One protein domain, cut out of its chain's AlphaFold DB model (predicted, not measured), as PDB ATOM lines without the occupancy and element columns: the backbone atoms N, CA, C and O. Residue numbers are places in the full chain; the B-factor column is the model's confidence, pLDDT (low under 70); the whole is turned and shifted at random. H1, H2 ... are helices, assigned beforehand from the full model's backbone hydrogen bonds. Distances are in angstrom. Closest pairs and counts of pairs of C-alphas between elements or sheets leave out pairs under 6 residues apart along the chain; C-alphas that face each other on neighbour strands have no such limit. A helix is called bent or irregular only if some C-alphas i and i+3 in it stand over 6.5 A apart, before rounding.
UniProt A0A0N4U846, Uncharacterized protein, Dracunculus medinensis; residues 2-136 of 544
ATOM      1  N   TYR A   2     184.932 226.267 139.836       63.58
ATOM      2  CA  TYR A   2     185.302 225.391 140.968       63.58
ATOM      3  C   TYR A   2     184.653 223.991 140.969       63.58
ATOM      4  O   TYR A   2     185.339 223.011 141.229       63.58
ATOM      5  N   SER A   3     183.366 223.869 140.622       74.96
ATOM      6  CA  SER A   3     182.680 222.561 140.570       74.96
ATOM      7  C   SER A   3     183.230 221.638 139.468       74.96
ATOM      8  O   SER A   3     183.417 220.449 139.704       74.96
ATOM      9  N   PHE A   4     183.596 222.194 138.306       72.32
ATOM     10  CA  PHE A   4     184.241 221.436 137.226       72.32
ATOM     11  C   PHE A   4     185.650 220.964 137.607       72.32
ATOM     12  O   PHE A   4     186.003 219.828 137.310       72.32
ATOM     13  N   LEU A   5     186.430 221.797 138.308       73.05
ATOM     14  CA  LEU A   5     187.744 221.409 138.838       73.05
ATOM     15  C   LEU A   5     187.635 220.291 139.885       73.05
ATOM     16  O   LEU A   5     188.438 219.363 139.861       73.05
ATOM     17  N   LEU A   6     186.627 220.346 140.762       74.38
ATOM     18  CA  LEU A   6     186.389 219.320 141.780       74.38
ATOM     19  C   LEU A   6     186.003 217.975 141.149       74.38
ATOM     20  O   LEU A   6     186.580 216.948 141.488       74.38
ATOM     21  N   ILE A   7     185.063 217.984 140.198       75.67
ATOM     22  CA  ILE A   7     184.641 216.775 139.476       75.67
ATOM     23  C   ILE A   7     185.816 216.195 138.682       75.67
ATOM     24  O   ILE A   7     186.046 214.990 138.733       75.67
ATOM     25  N   PHE A   8     186.602 217.037 138.004       75.13
ATOM     26  CA  PHE A   8     187.787 216.592 137.271       75.13
ATOM     27  C   PHE A   8     188.836 215.962 138.197       75.13
ATOM     28  O   PHE A   8     189.378 214.909 137.872       75.13
ATOM     29  N   ALA A   9     189.079 216.547 139.374       71.60
ATOM     30  CA  ALA A   9     189.990 215.985 140.369       71.60
ATOM     31  C   ALA A   9     189.499 214.635 140.920       71.60
ATOM     32  O   ALA A   9     190.295 213.709 141.057       71.60
ATOM     33  N   ILE A  10     188.193 214.497 141.183       73.74
ATOM     34  CA  ILE A  10     187.584 213.235 141.636       73.74
ATOM     35  C   ILE A  10     187.718 212.155 140.557       73.74
ATOM     36  O   ILE A  10     188.139 211.042 140.863       73.74
ATOM     37  N   ILE A  11     187.417 212.484 139.297       72.12
ATOM     38  CA  ILE A  11     187.556 211.552 138.170       72.12
ATOM     39  C   ILE A  11     189.020 211.138 138.002       72.12
ATOM     40  O   ILE A  11     189.299 209.949 137.886       72.12
ATOM     41  N   LEU A  12     189.961 212.087 138.039       73.61
ATOM     42  CA  LEU A  12     191.389 211.796 137.908       73.61
ATOM     43  C   LEU A  12     191.880 210.871 139.032       73.61
ATOM     44  O   LEU A  12     192.604 209.916 138.764       73.61
ATOM     45  N   HIS A  13     191.446 211.116 140.271       67.69
ATOM     46  CA  HIS A  13     191.776 210.270 141.417       67.69
ATOM     47  C   HIS A  13     191.209 208.851 141.268       67.69
ATOM     48  O   HIS A  13     191.925 207.878 141.490       67.69
ATOM     49  N   PHE A  14     189.953 208.725 140.832       69.44
ATOM     50  CA  PHE A  14     189.311 207.428 140.613       69.44
ATOM     51  C   PHE A  14     189.983 206.635 139.481       69.44
ATOM     52  O   PHE A  14     190.213 205.436 139.612       69.44
ATOM     53  N   VAL A  15     190.368 207.311 138.392       74.86
ATOM     54  CA  VAL A  15     191.106 206.706 137.272       74.86
ATOM     55  C   VAL A  15     192.488 206.219 137.718       74.86
ATOM     56  O   VAL A  15     192.866 205.103 137.375       74.86
ATOM     57  N   LEU A  16     193.221 207.002 138.518       73.31
ATOM     58  CA  LEU A  16     194.524 206.603 139.068       73.31
ATOM     59  C   LEU A  16     194.425 205.337 139.932       73.31
ATOM     60  O   LEU A  16     195.211 204.414 139.737       73.31
ATOM     61  N   HIS A  17     193.437 205.255 140.828       72.01
ATOM     62  CA  HIS A  17     193.215 204.069 141.669       72.01
ATOM     63  C   HIS A  17     192.925 202.805 140.856       72.01
ATOM     64  O   HIS A  17     193.538 201.767 141.098       72.01
ATOM     65  N   ILE A  18     192.054 202.901 139.844       71.28
ATOM     66  CA  ILE A  18     191.748 201.772 138.951       71.28
ATOM     67  C   ILE A  18     193.002 201.315 138.193       71.28
ATOM     68  O   ILE A  18     193.234 200.112 138.054       71.28
ATOM     69  N   ILE A  19     193.835 202.252 137.728       79.28
ATOM     70  CA  ILE A  19     195.083 201.931 137.022       79.28
ATOM     71  C   ILE A  19     196.031 201.143 137.935       79.28
ATOM     72  O   ILE A  19     196.514 200.084 137.524       79.28
ATOM     73  N   TYR A  20     196.270 201.587 139.173       79.44
ATOM     74  CA  TYR A  20     197.177 200.875 140.082       79.44
ATOM     75  C   TYR A  20     196.640 199.501 140.487       79.44
ATOM     76  O   TYR A  20     197.387 198.528 140.419       79.44
ATOM     77  N   ALA A  21     195.344 199.387 140.797       73.18
ATOM     78  CA  ALA A  21     194.718 198.097 141.091       73.18
ATOM     79  C   ALA A  21     194.902 197.096 139.936       73.18
ATOM     80  O   ALA A  21     195.320 195.956 140.145       73.18
ATOM     81  N   SER A  22     194.682 197.545 138.696       81.76
ATOM     82  CA  SER A  22     194.895 196.706 137.510       81.76
ATOM     83  C   SER A  22     196.367 196.320 137.306       81.76
ATOM     84  O   SER A  22     196.661 195.201 136.883       81.76
ATOM     85  N   THR A  23     197.298 197.209 137.662       88.11
ATOM     86  CA  THR A  23     198.743 196.985 137.520       88.11
ATOM     87  C   THR A  23     199.238 195.908 138.488       88.11
ATOM     88  O   THR A  23     199.951 194.993 138.070       88.11
ATOM     89  N   VAL A  24     198.811 195.957 139.757       94.80
ATOM     90  CA  VAL A  24     199.180 194.958 140.777       94.80
ATOM     91  C   VAL A  24     198.608 193.583 140.430       94.80
ATOM     92  O   VAL A  24     199.345 192.595 140.422       94.80
ATOM     93  N   SER A  25     197.327 193.514 140.062       95.06
ATOM     94  CA  SER A  25     196.684 192.260 139.653       95.06
ATOM     95  C   SER A  25     197.393 191.629 138.445       95.06
ATOM     96  O   SER A  25     197.757 190.449 138.469       95.06
ATOM     97  N   MET A  26     197.704 192.424 137.415       94.48
ATOM     98  CA  MET A  26     198.445 191.954 136.240       94.48
ATOM     99  C   MET A  26     199.863 191.475 136.594       94.48
ATOM    100  O   MET A  26     200.330 190.472 136.047       94.48
ATOM    101  N   CYS A  27     200.542 192.152 137.524       96.39
ATOM    102  CA  CYS A  27     201.839 191.728 138.047       96.39
ATOM    103  C   CYS A  27     201.758 190.346 138.712       96.39
ATOM    104  O   CYS A  27     202.560 189.462 138.391       96.39
ATOM    105  N   CYS A  28     200.768 190.130 139.582       97.74
ATOM    106  CA  CYS A  28     200.568 188.856 140.267       97.74
ATOM    107  C   CYS A  28     200.300 187.713 139.282       97.74
ATOM    108  O   CYS A  28     200.965 186.675 139.347       97.74
ATOM    109  N   HIS A  29     199.410 187.922 138.309       96.89
ATOM    110  CA  HIS A  29     199.147 186.928 137.267       96.89
ATOM    111  C   HIS A  29     200.402 186.599 136.449       96.89
ATOM    112  O   HIS A  29     200.710 185.426 136.233       96.89
ATOM    113  N   ARG A  30     201.188 187.610 136.053       97.16
ATOM    114  CA  ARG A  30     202.444 187.405 135.310       97.16
ATOM    115  C   ARG A  30     203.492 186.636 136.119       97.16
ATOM    116  O   ARG A  30     204.272 185.885 135.535       97.16
ATOM    117  N   ARG A  31     203.518 186.805 137.443       96.79
ATOM    118  CA  ARG A  31     204.415 186.084 138.362       96.79
ATOM    119  C   ARG A  31     203.872 184.721 138.817       96.79
ATOM    120  O   ARG A  31     204.440 184.117 139.727       96.79
ATOM    121  N   GLY A  32     202.798 184.222 138.202       96.24
ATOM    122  CA  GLY A  32     202.261 182.889 138.481       96.24
ATOM    123  C   GLY A  32     201.594 182.758 139.852       96.24
ATOM    124  O   GLY A  32     201.550 181.660 140.403       96.24
ATOM    125  N   VAL A  33     201.104 183.860 140.422       96.84
ATOM    126  CA  VAL A  33     200.220 183.815 141.594       96.84
ATOM    127  C   VAL A  33     198.908 183.146 141.182       96.84
ATOM    128  O   VAL A  33     198.346 183.487 140.137       96.84
ATOM    129  N   SER A  34     198.431 182.184 141.979       95.66
ATOM    130  CA  SER A  34     197.161 181.503 141.704       95.66
ATOM    131  C   SER A  34     196.004 182.502 141.593       95.66
ATOM    132  O   SER A  34     196.012 183.554 142.232       95.66
ATOM    133  N   GLU A  35     194.986 182.180 140.794       94.69
ATOM    134  CA  GLU A  35     193.840 183.074 140.589       94.69
ATOM    135  C   GLU A  35     193.131 183.413 141.910       94.69
ATOM    136  O   GLU A  35     192.828 184.576 142.168       94.69
ATOM    137  N   ALA A  36     192.959 182.419 142.789       94.25
ATOM    138  CA  ALA A  36     192.375 182.615 144.113       94.25
ATOM    139  C   ALA A  36     193.191 183.601 144.968       94.25
ATOM    140  O   ALA A  36     192.619 184.515 145.556       94.25
ATOM    141  N   CYS A  37     194.521 183.469 144.993       94.79
ATOM    142  CA  CYS A  37     195.393 184.373 145.745       94.79
ATOM    143  C   CYS A  37     195.486 185.769 145.127       94.79
ATOM    144  O   CYS A  37     195.524 186.755 145.858       94.79
ATOM    145  N   SER A  38     195.498 185.862 143.796       95.40
ATOM    146  CA  SER A  38     195.508 187.137 143.074       95.40
ATOM    147  C   SER A  38     194.244 187.941 143.382       95.40
ATOM    148  O   SER A  38     194.329 189.102 143.770       95.40
ATOM    149  N   ASN A  39     193.075 187.299 143.316       93.41
ATOM    150  CA  ASN A  39     191.796 187.939 143.630       93.41
ATOM    151  C   ASN A  39     191.685 188.355 145.102       93.41
ATOM    152  O   ASN A  39     191.015 189.339 145.403       93.41
ATOM    153  N   LEU A  40     192.326 187.608 146.006       93.88
ATOM    154  CA  LEU A  40     192.282 187.870 147.441       93.88
ATOM    155  C   LEU A  40     193.242 188.985 147.871       93.88
ATOM    156  O   LEU A  40     192.886 189.787 148.723       93.88
ATOM    157  N   LEU A  41     194.461 189.025 147.319       94.94
ATOM    158  CA  LEU A  41     195.561 189.840 147.857       94.94
ATOM    159  C   LEU A  41     196.174 190.848 146.878       94.94
ATOM    160  O   LEU A  41     196.957 191.693 147.301       94.94
ATOM    161  N   CYS A  42     195.878 190.773 145.581       95.86
ATOM    162  CA  CYS A  42     196.525 191.614 144.567       95.86
ATOM    163  C   CYS A  42     195.654 192.784 144.082       95.86
ATOM    164  O   CYS A  42     195.907 193.331 143.009       95.86
ATOM    165  N   ASP A  43     194.654 193.188 144.872       94.61
ATOM    166  CA  ASP A  43     193.885 194.421 144.676       94.61
ATOM    167  C   ASP A  43     194.057 195.340 145.907       94.61
ATOM    168  O   ASP A  43     193.355 195.173 146.906       94.61
ATOM    169  N   PRO A  44     194.973 196.329 145.868       93.13
ATOM    170  CA  PRO A  44     195.213 197.243 146.987       93.13
ATOM    171  C   PRO A  44     193.984 198.093 147.350       93.13
ATOM    172  O   PRO A  44     193.923 198.621 148.455       93.13
ATOM    173  N   THR A  45     192.981 198.196 146.466       92.19
ATOM    174  CA  THR A  45     191.725 198.917 146.739       92.19
ATOM    175  C   THR A  45     190.695 198.061 147.483       92.19
ATOM    176  O   THR A  45     189.670 198.569 147.944       92.19
ATOM    177  N   LYS A  46     190.954 196.752 147.614       91.93
ATOM    178  CA  LYS A  46     190.080 195.768 148.262       91.93
ATOM    179  C   LYS A  46     190.887 194.876 149.208       91.93
ATOM    180  O   LYS A  46     191.139 193.717 148.882       91.93
ATOM    181  N   PRO A  47     191.290 195.387 150.384       92.41
ATOM    182  CA  PRO A  47     191.907 194.541 151.396       92.41
ATOM    183  C   PRO A  47     190.972 193.382 151.781       92.41
ATOM    184  O   PRO A  47     189.761 193.605 151.898       92.41
ATOM    185  N   PRO A  48     191.514 192.174 152.027       92.84
ATOM    186  CA  PRO A  48     190.770 191.084 152.643       92.84
ATOM    187  C   PRO A  48     190.033 191.552 153.894       92.84
ATOM    188  O   PRO A  48     190.593 192.280 154.719       92.84
ATOM    189  N   ASN A  49     188.786 191.114 154.050       91.08
ATOM    190  CA  ASN A  49     188.091 191.269 155.322       91.08
ATOM    191  C   ASN A  49     188.642 190.277 156.361       91.08
ATOM    192  O   ASN A  49     189.375 189.344 156.027       91.08
ATOM    193  N   ASP A  50     188.239 190.451 157.618       86.38
ATOM    194  CA  ASP A  50     188.714 189.623 158.726       86.38
ATOM    195  C   ASP A  50     188.524 188.117 158.468       86.38
ATOM    196  O   ASP A  50     189.427 187.346 158.767       86.38
ATOM    197  N   PHE A  51     187.408 187.685 157.858       87.38
ATOM    198  CA  PHE A  51     187.161 186.270 157.533       87.38
ATOM    199  C   PHE A  51     188.092 185.747 156.437       87.38
ATOM    200  O   PHE A  51     188.593 184.627 156.526       87.38
ATOM    201  N   ASP A  52     188.334 186.557 155.414       90.69
ATOM    202  CA  ASP A  52     189.210 186.223 154.298       90.69
ATOM    203  C   ASP A  52     190.662 186.049 154.748       90.69
ATOM    204  O   ASP A  52     191.341 185.146 154.256       90.69
ATOM    205  N   VAL A  53     191.118 186.831 155.735       89.61
ATOM    206  CA  VAL A  53     192.468 186.705 156.313       89.61
ATOM    207  C   VAL A  53     192.726 185.297 156.861       89.61
ATOM    208  O   VAL A  53     193.806 184.749 156.637       89.61
ATOM    209  N   TYR A  54     191.737 184.670 157.510       86.32
ATOM    210  CA  TYR A  54     191.858 183.292 158.011       86.32
ATOM    211  C   TYR A  54     191.978 182.252 156.887       86.32
ATOM    212  O   TYR A  54     192.557 181.188 157.099       86.32
ATOM    213  N   ASN A  55     191.472 182.555 155.687       87.62
ATOM    214  CA  ASN A  55     191.450 181.622 154.562       87.62
ATOM    215  C   ASN A  55     192.689 181.718 153.658       87.62
ATOM    216  O   ASN A  55     192.917 180.798 152.877       87.62
ATOM    217  N   ILE A  56     193.498 182.786 153.751       86.34
ATOM    218  CA  ILE A  56     194.644 183.038 152.846       86.34
ATOM    219  C   ILE A  56     195.563 181.808 152.715       86.34
ATOM    220  O   ILE A  56     196.046 181.487 151.627       86.34
ATOM    221  N   PHE A  57     195.806 181.108 153.823       80.89
ATOM    222  CA  PHE A  57     196.738 179.980 153.896       80.89
ATOM    223  C   PHE A  57     196.044 178.642 154.161       80.89
ATOM    224  O   PHE A  57     196.724 177.630 154.324       80.89
ATOM    225  N   ASP A  58     194.706 178.618 154.165       85.35
ATOM    226  CA  ASP A  58     193.950 177.367 154.168       85.35
ATOM    227  C   ASP A  58     194.355 176.532 152.945       85.35
ATOM    228  O   ASP A  58     194.619 177.074 151.870       85.35
ATOM    229  N   HIS A  59     194.368 175.207 153.083       81.29
ATOM    230  CA  HIS A  59     194.752 174.265 152.032       81.29
ATOM    231  C   HIS A  59     194.011 174.504 150.711       81.29
ATOM    232  O   HIS A  59     194.547 174.200 149.645       81.29
ATOM    233  N   LYS A  60     192.793 175.057 150.773       85.96
ATOM    234  CA  LYS A  60     191.983 175.393 149.602       85.96
ATOM    235  C   LYS A  60     192.517 176.589 148.801       85.96
ATOM    236  O   LYS A  60     192.400 176.568 147.579       85.96
ATOM    237  N   ILE A  61     193.054 177.621 149.459       89.02
ATOM    238  CA  ILE A  61     193.564 178.839 148.796       89.02
ATOM    239  C   ILE A  61     195.093 178.783 148.666       89.02
ATOM    240  O   ILE A  61     195.625 179.012 147.581       89.02
ATOM    241  N   ASN A  62     195.781 178.419 149.751       89.77
ATOM    242  CA  ASN A  62     197.214 178.145 149.835       89.77
ATOM    243  C   ASN A  62     198.105 179.230 149.194       89.77
ATOM    244  O   ASN A  62     198.877 178.957 148.272       89.77
ATOM    245  N   CYS A  63     198.039 180.469 149.693       92.08
ATOM    246  CA  CYS A  63     198.862 181.566 149.169       92.08
ATOM    247  C   CYS A  63     200.320 181.569 149.639       92.08
ATOM    248  O   CYS A  63     201.111 182.347 149.104       92.08
ATOM    249  N   LEU A  64     200.708 180.690 150.573       88.97
ATOM    250  CA  LEU A  64     202.068 180.627 151.127       88.97
ATOM    251  C   LEU A  64     203.178 180.660 150.063       88.97
ATOM    252  O   LEU A  64     204.072 181.501 150.178       88.97
ATOM    253  N   PRO A  65     203.131 179.832 148.996       90.48
ATOM    254  CA  PRO A  65     204.198 179.791 147.993       90.48
ATOM    255  C   PRO A  65     204.294 181.077 147.160       90.48
ATOM    256  O   PRO A  65     205.307 181.325 146.510       90.48
ATOM    257  N   HIS A  66     203.235 181.888 147.159       93.79
ATOM    258  CA  HIS A  66     203.099 183.083 146.337       93.79
ATOM    259  C   HIS A  66     203.402 184.379 147.097       93.79
ATOM    260  O   HIS A  66     203.537 185.421 146.458       93.79
ATOM    261  N   MET A  67     203.547 184.339 148.428       92.22
ATOM    262  CA  MET A  67     203.643 185.545 149.264       92.22
ATOM    263  C   MET A  67     204.771 186.493 148.861       92.22
ATOM    264  O   MET A  67     204.573 187.703 148.887       92.22
ATOM    265  N   LYS A  68     205.925 185.971 148.430       93.77
ATOM    266  CA  LYS A  68     207.023 186.802 147.919       93.77
ATOM    267  C   LYS A  68     206.623 187.567 146.654       93.77
ATOM    268  O   LYS A  68     206.797 188.776 146.580       93.77
ATOM    269  N   ASN A  69     206.033 186.878 145.680       95.95
ATOM    270  CA  ASN A  69     205.599 187.497 144.425       95.95
ATOM    271  C   ASN A  69     204.479 188.522 144.661       95.95
ATOM    272  O   ASN A  69     204.480 189.578 144.033       95.95
ATOM    273  N   ILE A  70     203.551 188.221 145.577       96.07
ATOM    274  CA  ILE A  70     202.479 189.134 145.999       96.07
ATOM    275  C   ILE A  70     203.080 190.390 146.640       96.07
ATOM    276  O   ILE A  70     202.709 191.495 146.262       96.07
ATOM    277  N   ALA A  71     204.046 190.233 147.550       95.85
ATOM    278  CA  ALA A  71     204.731 191.349 148.195       95.85
ATOM    279  C   ALA A  71     205.457 192.242 147.182       95.85
ATOM    280  O   ALA A  71     205.262 193.454 147.192       95.85
ATOM    281  N   GLU A  72     206.253 191.662 146.278       95.77
ATOM    282  CA  GLU A  72     206.952 192.410 145.224       95.77
ATOM    283  C   GLU A  72     205.974 193.197 144.335       95.77
ATOM    284  O   GLU A  72     206.269 194.328 143.943       95.77
ATOM    285  N   CYS A  73     204.810 192.616 144.018       97.02
ATOM    286  CA  CYS A  73     203.776 193.272 143.218       97.02
ATOM    287  C   CYS A  73     203.026 194.372 143.983       97.02
ATOM    288  O   CYS A  73     202.775 195.425 143.407       97.02
ATOM    289  N   LEU A  74     202.688 194.167 145.261       96.64
ATOM    290  CA  LEU A  74     202.051 195.189 146.102       96.64
ATOM    291  C   LEU A  74     203.001 196.356 146.382       96.64
ATOM    292  O   LEU A  74     202.604 197.516 146.299       96.64
ATOM    293  N   ALA A  75     204.267 196.077 146.686       95.80
ATOM    294  CA  ALA A  75     205.252 197.122 146.921       95.80
ATOM    295  C   ALA A  75     205.513 197.947 145.649       95.80
ATOM    296  O   ALA A  75     205.705 199.161 145.741       95.80
ATOM    297  N   ASP A  76     205.498 197.303 144.474       94.93
ATOM    298  CA  ASP A  76     205.724 197.921 143.160       94.93
ATOM    299  C   ASP A  76     206.995 198.792 143.153       94.93
ATOM    300  O   ASP A  76     206.997 199.975 142.801       94.93
ATOM    301  N   GLY A  77     208.084 198.233 143.695       95.25
ATOM    302  CA  GLY A  77     209.379 198.908 143.817       95.25
ATOM    303  C   GLY A  77     209.446 200.034 144.861       95.25
ATOM    304  O   GLY A  77     210.475 200.696 144.977       95.25
ATOM    305  N   ARG A  78     208.394 200.296 145.637       96.33
ATOM    306  CA  ARG A  78     208.357 201.368 146.647       96.33
ATOM    307  C   ARG A  78     208.501 200.795 148.050       96.33
ATOM    308  O   ARG A  78     208.032 199.694 148.322       96.33
ATOM    309  N   ASN A  79     209.141 201.548 148.943       96.30
ATOM    310  CA  ASN A  79     209.276 201.138 150.332       96.30
ATOM    311  C   ASN A  79     208.184 201.788 151.188       96.30
ATOM    312  O   ASN A  79     208.274 202.961 151.555       96.30
ATOM    313  N   HIS A  80     207.156 201.014 151.529       96.92
ATOM    314  CA  HIS A  80     206.018 201.479 152.323       96.92
ATOM    315  C   HIS A  80     206.213 201.250 153.825       96.92
ATOM    316  O   HIS A  80     205.327 201.601 154.603       96.92
ATOM    317  N   ILE A  81     207.358 200.697 154.254       95.20
ATOM    318  CA  ILE A  81     207.592 200.271 155.643       95.20
ATOM    319  C   ILE A  81     207.349 201.395 156.653       95.20
ATOM    320  O   ILE A  81     206.717 201.182 157.683       95.20
ATOM    321  N   TYR A  82     207.775 202.617 156.321       94.49
ATOM    322  CA  TYR A  82     207.585 203.780 157.181       94.49
ATOM    323  C   TYR A  82     206.099 204.094 157.392       94.49
ATOM    324  O   TYR A  82     205.685 204.391 158.509       94.49
ATOM    325  N   CYS A  83     205.289 204.007 156.333       96.28
ATOM    326  CA  CYS A  83     203.846 204.205 156.438       96.28
ATOM    327  C   CYS A  83     203.204 203.069 157.234       96.28
ATOM    328  O   CYS A  83     202.464 203.339 158.171       96.28
ATOM    329  N   CYS A  84     203.534 201.814 156.916       96.11
ATOM    330  CA  CYS A  84     202.934 200.655 157.571       96.11
ATOM    331  C   CYS A  84     203.198 200.628 159.076       96.11
ATOM    332  O   CYS A  84     202.272 200.381 159.834       96.11
ATOM    333  N   ILE A  85     204.417 200.958 159.514       95.83
ATOM    334  CA  ILE A  85     204.730 201.086 160.942       95.83
ATOM    335  C   ILE A  85     203.942 202.243 161.564       95.83
ATOM    336  O   ILE A  85     203.410 202.112 162.662       95.83
ATOM    337  N   ASN A  86     203.855 203.393 160.895       95.36
ATOM    338  CA  ASN A  86     203.230 204.566 161.501       95.36
ATOM    339  C   ASN A  86     201.706 204.477 161.594       95.36
ATOM    340  O   ASN A  86     201.151 204.872 162.621       95.36
ATOM    341  N   ASP A  87     201.063 203.933 160.565       96.35
ATOM    342  CA  ASP A  87     199.611 203.798 160.451       96.35
ATOM    343  C   ASP A  87     199.113 202.429 160.961       96.35
ATOM    344  O   ASP A  87     197.927 202.121 160.831       96.35
ATOM    345  N   ALA A  88     199.990 201.592 161.530       96.65
ATOM    346  CA  ALA A  88     199.603 200.318 162.128       96.65
ATOM    347  C   ALA A  88     198.538 200.520 163.215       96.65
ATOM    348  O   ALA A  88     198.633 201.434 164.039       96.65
ATOM    349  N   LYS A  89     197.548 199.625 163.243       94.80
ATOM    350  CA  LYS A  89     196.584 199.538 164.344       94.80
ATOM    351  C   LYS A  89     197.279 199.050 165.612       94.80
ATOM    352  O   LYS A  89     197.002 199.563 166.691       94.80
ATOM    353  N   ASP A  90     198.184 198.091 165.441       93.65
ATOM    354  CA  ASP A  90     199.092 197.609 166.471       93.65
ATOM    355  C   ASP A  90     200.500 197.486 165.874       93.65
ATOM    356  O   ASP A  90     200.710 196.755 164.906       93.65
ATOM    357  N   ARG A  91     201.448 198.262 166.410       91.42
ATOM    358  CA  ARG A  91     202.836 198.324 165.924       91.42
ATOM    359  C   ARG A  91     203.691 197.167 166.423       91.42
ATOM    360  O   ARG A  91     204.719 196.885 165.804       91.42
ATOM    361  N   ASP A  92     203.291 196.547 167.529       93.05
ATOM    362  CA  ASP A  92     204.024 195.433 168.125       93.05
ATOM    363  C   ASP A  92     203.768 194.148 167.319       93.05
ATOM    364  O   ASP A  92     204.663 193.319 167.154       93.05
ATOM    365  N   GLU A  93     202.593 194.048 166.692       92.97
ATOM    366  CA  GLU A  93     202.225 192.990 165.749       92.97
ATOM    367  C   GLU A  93     202.720 193.312 164.328       92.97
ATOM    368  O   GLU A  93     201.965 193.769 163.468       92.97
ATOM    369  N   ASN A  94     204.012 193.090 164.070       92.82
ATOM    370  CA  ASN A  94     204.709 193.565 162.861       92.82
ATOM    371  C   ASN A  94     205.208 192.472 161.895       92.82
ATOM    372  O   ASN A  94     205.809 192.804 160.873       92.82
ATOM    373  N   ALA A  95     204.926 191.195 162.165       92.41
ATOM    374  CA  ALA A  95     205.383 190.054 161.357       92.41
ATOM    375  C   ALA A  95     205.070 190.203 159.845       92.41
ATOM    376  O   ALA A  95     205.865 189.937 158.950       92.41
ATOM    377  N   CYS A  96     203.906 190.752 159.517       93.26
ATOM    378  CA  CYS A  96     203.477 190.969 158.138       93.26
ATOM    379  C   CYS A  96     204.058 192.221 157.452       93.26
ATOM    380  O   CYS A  96     203.802 192.437 156.264       93.26
ATOM    381  N   PHE A  97     204.854 193.054 158.135       94.72
ATOM    382  CA  PHE A  97     205.366 194.310 157.567       94.72
ATOM    383  C   PHE A  97     206.407 194.113 156.459       94.72
ATOM    384  O   PHE A  97     206.592 195.024 155.649       94.72
ATOM    385  N   GLY A  98     206.998 192.921 156.328       93.26
ATOM    386  CA  GLY A  98     207.807 192.549 155.160       93.26
ATOM    387  C   GLY A  98     207.055 192.708 153.828       93.26
ATOM    388  O   GLY A  98     207.663 193.026 152.805       93.26
ATOM    389  N   LEU A  99     205.715 192.610 153.829       94.60
ATOM    390  CA  LEU A  99     204.883 192.922 152.658       94.60
ATOM    391  C   LEU A  99     205.045 194.371 152.191       94.60
ATOM    392  O   LEU A  99     205.060 194.633 150.992       94.60
ATOM    393  N   CYS A 100     205.214 195.310 153.123       96.02
ATOM    394  CA  CYS A 100     205.363 196.731 152.820       96.02
ATOM    395  C   CYS A 100     206.718 197.081 152.189       96.02
ATOM    396  O   CYS A 100     206.847 198.139 151.570       96.02
ATOM    397  N   ALA A 101     207.709 196.200 152.327       94.77
ATOM    398  CA  ALA A 101     209.023 196.307 151.697       94.77
ATOM    399  C   ALA A 101     209.188 195.371 150.480       94.77
ATOM    400  O   ALA A 101     210.244 195.359 149.855       94.77
ATOM    401  N   GLY A 102     208.159 194.592 150.123       94.40
ATOM    402  CA  GLY A 102     208.220 193.636 149.015       94.40
ATOM    403  C   GLY A 102     208.995 192.346 149.315       94.40
ATOM    404  O   GLY A 102     209.336 191.617 148.389       94.40
ATOM    405  N   GLU A 103     209.276 192.049 150.585       91.32
ATOM    406  CA  GLU A 103     210.093 190.900 151.008       91.32
ATOM    407  C   GLU A 103     209.265 189.609 151.164       91.32
ATOM    408  O   GLU A 103     209.768 188.510 150.929       91.32
ATOM    409  N   GLY A 104     207.969 189.730 151.475       84.91
ATOM    410  CA  GLY A 104     207.075 188.589 151.690       84.91
ATOM    411  C   GLY A 104     207.138 188.042 153.116       84.91
ATOM    412  O   GLY A 104     207.265 188.808 154.069       84.91
ATOM    413  N   LEU A 105     207.007 186.717 153.256       81.81
ATOM    414  CA  LEU A 105     207.137 186.017 154.536       81.81
ATOM    415  C   LEU A 105     208.615 185.723 154.825       81.81
ATOM    416  O   LEU A 105     209.283 185.050 154.037       81.81
ATOM    417  N   ASN A 106     209.100 186.157 155.986       69.40
ATOM    418  CA  ASN A 106     210.418 185.781 156.484       69.40
ATOM    419  C   ASN A 106     210.371 184.367 157.088       69.40
ATOM    420  O   ASN A 106     209.547 184.090 157.953       69.40
ATOM    421  N   ASN A 107     211.300 183.479 156.703       65.49
ATOM    422  CA  ASN A 107     211.359 182.082 157.186       65.49
ATOM    423  C   ASN A 107     211.458 181.925 158.723       65.49
ATOM    424  O   ASN A 107     211.328 180.816 159.234       65.49
ATOM    425  N   LEU A 108     211.766 183.003 159.447       65.26
ATOM    426  CA  LEU A 108     211.981 183.014 160.895       65.26
ATOM    427  C   LEU A 108     210.693 183.229 161.700       65.26
ATOM    428  O   LEU A 108     210.680 182.961 162.901       65.26
ATOM    429  N   GLU A 109     209.628 183.729 161.078       70.26
ATOM    430  CA  GLU A 109     208.427 184.139 161.801       70.26
ATOM    431  C   GLU A 109     207.410 183.007 161.915       70.26
ATOM    432  O   GLU A 109     207.156 182.256 160.971       70.26
ATOM    433  N   ARG A 110     206.812 182.881 163.104       78.88
ATOM    434  CA  ARG A 110     205.764 181.892 163.347       78.88
ATOM    435  C   ARG A 110     204.456 182.353 162.701       78.88
ATOM    436  O   ARG A 110     204.092 183.526 162.769       78.88
ATOM    437  N   TRP A 111     203.753 181.406 162.084       80.23
ATOM    438  CA  TRP A 111     202.531 181.650 161.314       80.23
ATOM    439  C   TRP A 111     201.438 182.390 162.100       80.23
ATOM    440  O   TRP A 111     200.825 183.317 161.579       80.23
ATOM    441  N   ASP A 112     201.226 182.010 163.357       86.13
ATOM    442  CA  ASP A 112     200.262 182.624 164.271       86.13
ATOM    443  C   ASP A 112     200.469 184.140 164.403       86.13
ATOM    444  O   ASP A 112     199.499 184.902 164.346       86.13
ATOM    445  N   ASN A 113     201.723 184.592 164.462       90.18
ATOM    446  CA  ASN A 113     202.056 186.016 164.526       90.18
ATOM    447  C   ASN A 113     201.803 186.716 163.185       90.18
ATOM    448  O   ASN A 113     201.267 187.821 163.145       90.18
ATOM    449  N   TYR A 114     202.146 186.067 162.069       90.17
ATOM    450  CA  TYR A 114     201.918 186.633 160.738       90.17
ATOM    451  C   TYR A 114     200.420 186.802 160.446       90.17
ATOM    452  O   TYR A 114     199.992 187.853 159.968       90.17
ATOM    453  N   GLN A 115     199.605 185.801 160.793       89.38
ATOM    454  CA  GLN A 115     198.149 185.854 160.665       89.38
ATOM    455  C   GLN A 115     197.537 186.942 161.557       89.38
ATOM    456  O   GLN A 115     196.675 187.693 161.102       89.38
ATOM    457  N   THR A 116     197.998 187.050 162.807       92.00
ATOM    458  CA  THR A 116     197.552 188.087 163.753       92.00
ATOM    459  C   THR A 116     197.894 189.484 163.239       92.00
ATOM    460  O   THR A 116     197.020 190.352 163.196       92.00
ATOM    461  N   CYS A 117     199.116 189.681 162.736       94.29
ATOM    462  CA  CYS A 117     199.523 190.931 162.100       94.29
ATOM    463  C   CYS A 117     198.618 191.294 160.918       94.29
ATOM    464  O   CYS A 117     198.141 192.424 160.845       94.29
ATOM    465  N   LEU A 118     198.325 190.349 160.013       94.03
ATOM    466  CA  LEU A 118     197.420 190.610 158.889       94.03
ATOM    467  C   LEU A 118     196.025 191.004 159.382       94.03
ATOM    468  O   LEU A 118     195.496 192.020 158.941       94.03
ATOM    469  N   ALA A 119     195.450 190.260 160.328       93.27
ATOM    470  CA  ALA A 119     194.115 190.543 160.852       93.27
ATOM    471  C   ALA A 119     194.013 191.944 161.486       93.27
ATOM    472  O   ALA A 119     192.970 192.591 161.415       93.27
ATOM    473  N   LEU A 120     195.095 192.444 162.088       94.37
ATOM    474  CA  LEU A 120     195.116 193.760 162.724       94.37
ATOM    475  C   LEU A 120     195.461 194.899 161.759       94.37
ATOM    476  O   LEU A 120     194.862 195.974 161.855       94.37
ATOM    477  N   ASN A 121     196.414 194.679 160.850       95.70
ATOM    478  CA  ASN A 121     197.099 195.746 160.120       95.70
ATOM    479  C   ASN A 121     196.849 195.746 158.600       95.70
ATOM    480  O   ASN A 121     197.155 196.745 157.948       95.70
ATOM    481  N   ILE A 122     196.249 194.708 157.999       94.87
ATOM    482  CA  ILE A 122     196.131 194.609 156.526       94.87
ATOM    483  C   ILE A 122     195.386 195.795 155.894       94.87
ATOM    484  O   ILE A 122     195.814 196.325 154.869       94.87
ATOM    485  N   ALA A 123     194.319 196.281 156.532       94.68
ATOM    486  CA  ALA A 123     193.534 197.398 156.014       94.68
ATOM    487  C   ALA A 123     194.305 198.731 156.025       94.68
ATOM    488  O   ALA A 123     194.101 199.565 155.141       94.68
ATOM    489  N   THR A 124     195.178 198.966 157.011       96.13
ATOM    490  CA  THR A 124     196.018 200.175 157.051       96.13
ATOM    491  C   THR A 124     197.219 200.041 156.119       96.13
ATOM    492  O   THR A 124     197.541 200.996 155.414       96.13
ATOM    493  N   MET A 125     197.799 198.844 156.005       96.46
ATOM    494  CA  MET A 125     198.844 198.533 155.024       96.46
ATOM    495  C   MET A 125     198.374 198.774 153.582       96.46
ATOM    496  O   MET A 125     199.095 199.389 152.801       96.46
ATOM    497  N   TYR A 126     197.149 198.373 153.230       96.75
ATOM    498  CA  TYR A 126     196.613 198.581 151.877       96.75
ATOM    499  C   TYR A 126     196.428 200.065 151.551       96.75
ATOM    500  O   TYR A 126     196.861 200.525 150.494       96.75
ATOM    501  N   LYS A 127     195.955 200.862 152.518       96.00
ATOM    502  CA  LYS A 127     195.925 202.329 152.388       96.00
ATOM    503  C   LYS A 127     197.322 202.927 152.210       96.00
ATOM    504  O   LYS A 127     197.473 203.930 151.510       96.00
ATOM    505  N   CYS A 128     198.343 202.347 152.843       96.74
ATOM    506  CA  CYS A 128     199.731 202.752 152.639       96.74
ATOM    507  C   CYS A 128     200.210 202.460 151.213       96.74
ATOM    508  O   CYS A 128     200.816 203.349 150.616       96.74
ATOM    509  N   PHE A 129     199.878 201.298 150.638       96.35
ATOM    510  CA  PHE A 129     200.170 200.995 149.231       96.35
ATOM    511  C   PHE A 129     199.521 202.017 148.294       96.35
ATOM    512  O   PHE A 129     200.219 202.655 147.506       96.35
ATOM    513  N   GLU A 130     198.216 202.259 148.449       94.61
ATOM    514  CA  GLU A 130     197.463 203.229 147.645       94.61
ATOM    515  C   GLU A 130     198.070 204.641 147.706       94.61
ATOM    516  O   GLU A 130     198.320 205.276 146.677       94.61
ATOM    517  N   ARG A 131     198.362 205.140 148.916       93.71
ATOM    518  CA  ARG A 131     199.018 206.447 149.106       93.71
ATOM    519  C   ARG A 131     200.430 206.461 148.531       93.71
ATOM    520  O   ARG A 131     200.862 207.488 148.002       93.71
ATOM    521  N   GLY A 132     201.155 205.354 148.655       94.34
ATOM    522  CA  GLY A 132     202.526 205.224 148.196       94.34
ATOM    523  C   GLY A 132     202.641 205.213 146.674       94.34
ATOM    524  O   GLY A 132     203.560 205.830 146.141       94.34
ATOM    525  N   TYR A 133     201.684 204.625 145.950       94.62
ATOM    526  CA  TYR A 133     201.674 204.668 144.483       94.62
ATOM    527  C   TYR A 133     201.613 206.089 143.926       94.62
ATOM    528  O   TYR A 133     202.202 206.366 142.882       94.62
ATOM    529  N   LEU A 134     200.962 207.003 144.652       91.85
ATOM    530  CA  LEU A 134     200.850 208.413 144.284       91.85
ATOM    531  C   LEU A 134     202.065 209.247 144.709       91.85
ATOM    532  O   LEU A 134     202.417 210.191 144.009       91.85
ATOM    533  N   ASN A 135     202.687 208.918 145.845       92.10
ATOM    534  CA  ASN A 135     203.621 209.828 146.519       92.10
ATOM    535  C   ASN A 135     205.062 209.313 146.643       92.10
ATOM    536  O   ASN A 135     205.946 210.077 147.024       92.10
ATOM    537  N   ILE A 136     205.334 208.053 146.305       95.29
ATOM    538  CA  ILE A 136     206.675 207.468 146.397       95.29
ATOM    539  C   ILE A 136     207.191 207.189 144.974       95.29
ATOM    540  O   ILE A 136     206.465 206.593 144.166       95.29
TER     541      ILE A 136
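This is residues 2 to 136 of the 544 residues of an uncharacterized protein of Dracunculus medinensis (UniProt A0A0N4U846). A long helix, H1, packs with its later residues on one side of a compact body of shorter, mostly crossed helices and sticks out from it with residues 2 to 12 as a free arm. In the body H4 lies between the last turns of H1 and H6, H2 packs on H1 near its end, and the bent H7 packs with one arm on H3 and H6 and with the other on H5. The printed part has 135 residues with seven named helices, H1 to H7 in chain order, and no named strand; the class is all helix. The whole is compact, with a radius of gyration of the C-alphas of 15.1 A, and elongated, spanning 53 by 32 by 27 A, the free arm adding to the length.

H1, residues 2 to 30, runs 42.1 A from C-alpha 2 at (185.302, 225.391, 140.968) to C-alpha 30 at (202.444, 187.405, 135.310). H2 is residues 35 to 41, H3 50 to 55, H4 64 to 75 with 17.3 A, H5 81 to 86 and H6 95 to 101 with 12.1 A. H4 and H6 are irregular: C-alphas 65 and 68 are 7.6 A apart, and C-alphas 95 and 98 are 7.1 A apart. H7, residues 111 to 135, was assigned as one helix by its hydrogen bonds but is bent, with C-alphas 120 and 123 7.8 A apart. Its arms are H7a, residues 111 to 120, 14.3 A, and H7b, residues 123 to 135, 18.6 A, ending at C-alpha 135 at (203.621, 209.828, 146.519).

H1 touches H4 with residues 24 to 28 alone, closest at the C-alphas of Val 24 and Cys 73, 5.5 A, opposite ways at a shallow tilt of 33 degrees, only just short of steep. H1 touches H2 with residues 25 to 29 alone, closest at the C-alphas of Cys 28 and Ser 38, 6.0 A. H4 touches H6 with residues 71 to 75 alone, closest at the C-alphas of Ala 71 and Leu 99, 4.7 A, at a steep tilt of 44 degrees. H6 touches H7a, closest at the C-alphas of Ala 95 and Tyr 114, 4.9 A. H3 touches H7a, closest at the C-alphas of Asp 50 and Ala 119, 5.9 A. H5 touches H7b, closest at the C-alphas of Cys 84 and Met 125, 5.3 A. H1 and H3 are apart. Every O i to N i+4 pair is within hydrogen-bond range in H1, H2, H5 and H7a; 6 of 8 are in H4, 8 of 9 in H7b, 0 of 2 in H3 and 0 of 3 in H6, where 2 of 3 and 3 of 4 O i to N i+3 pairs are.

The C-alphas farthest apart are those of Tyr 2 and Leu 108, 53.9 A. The printed part has no cut and no long link. Confidence is under 70 at residues 2, 13 to 14 and 106 to 108.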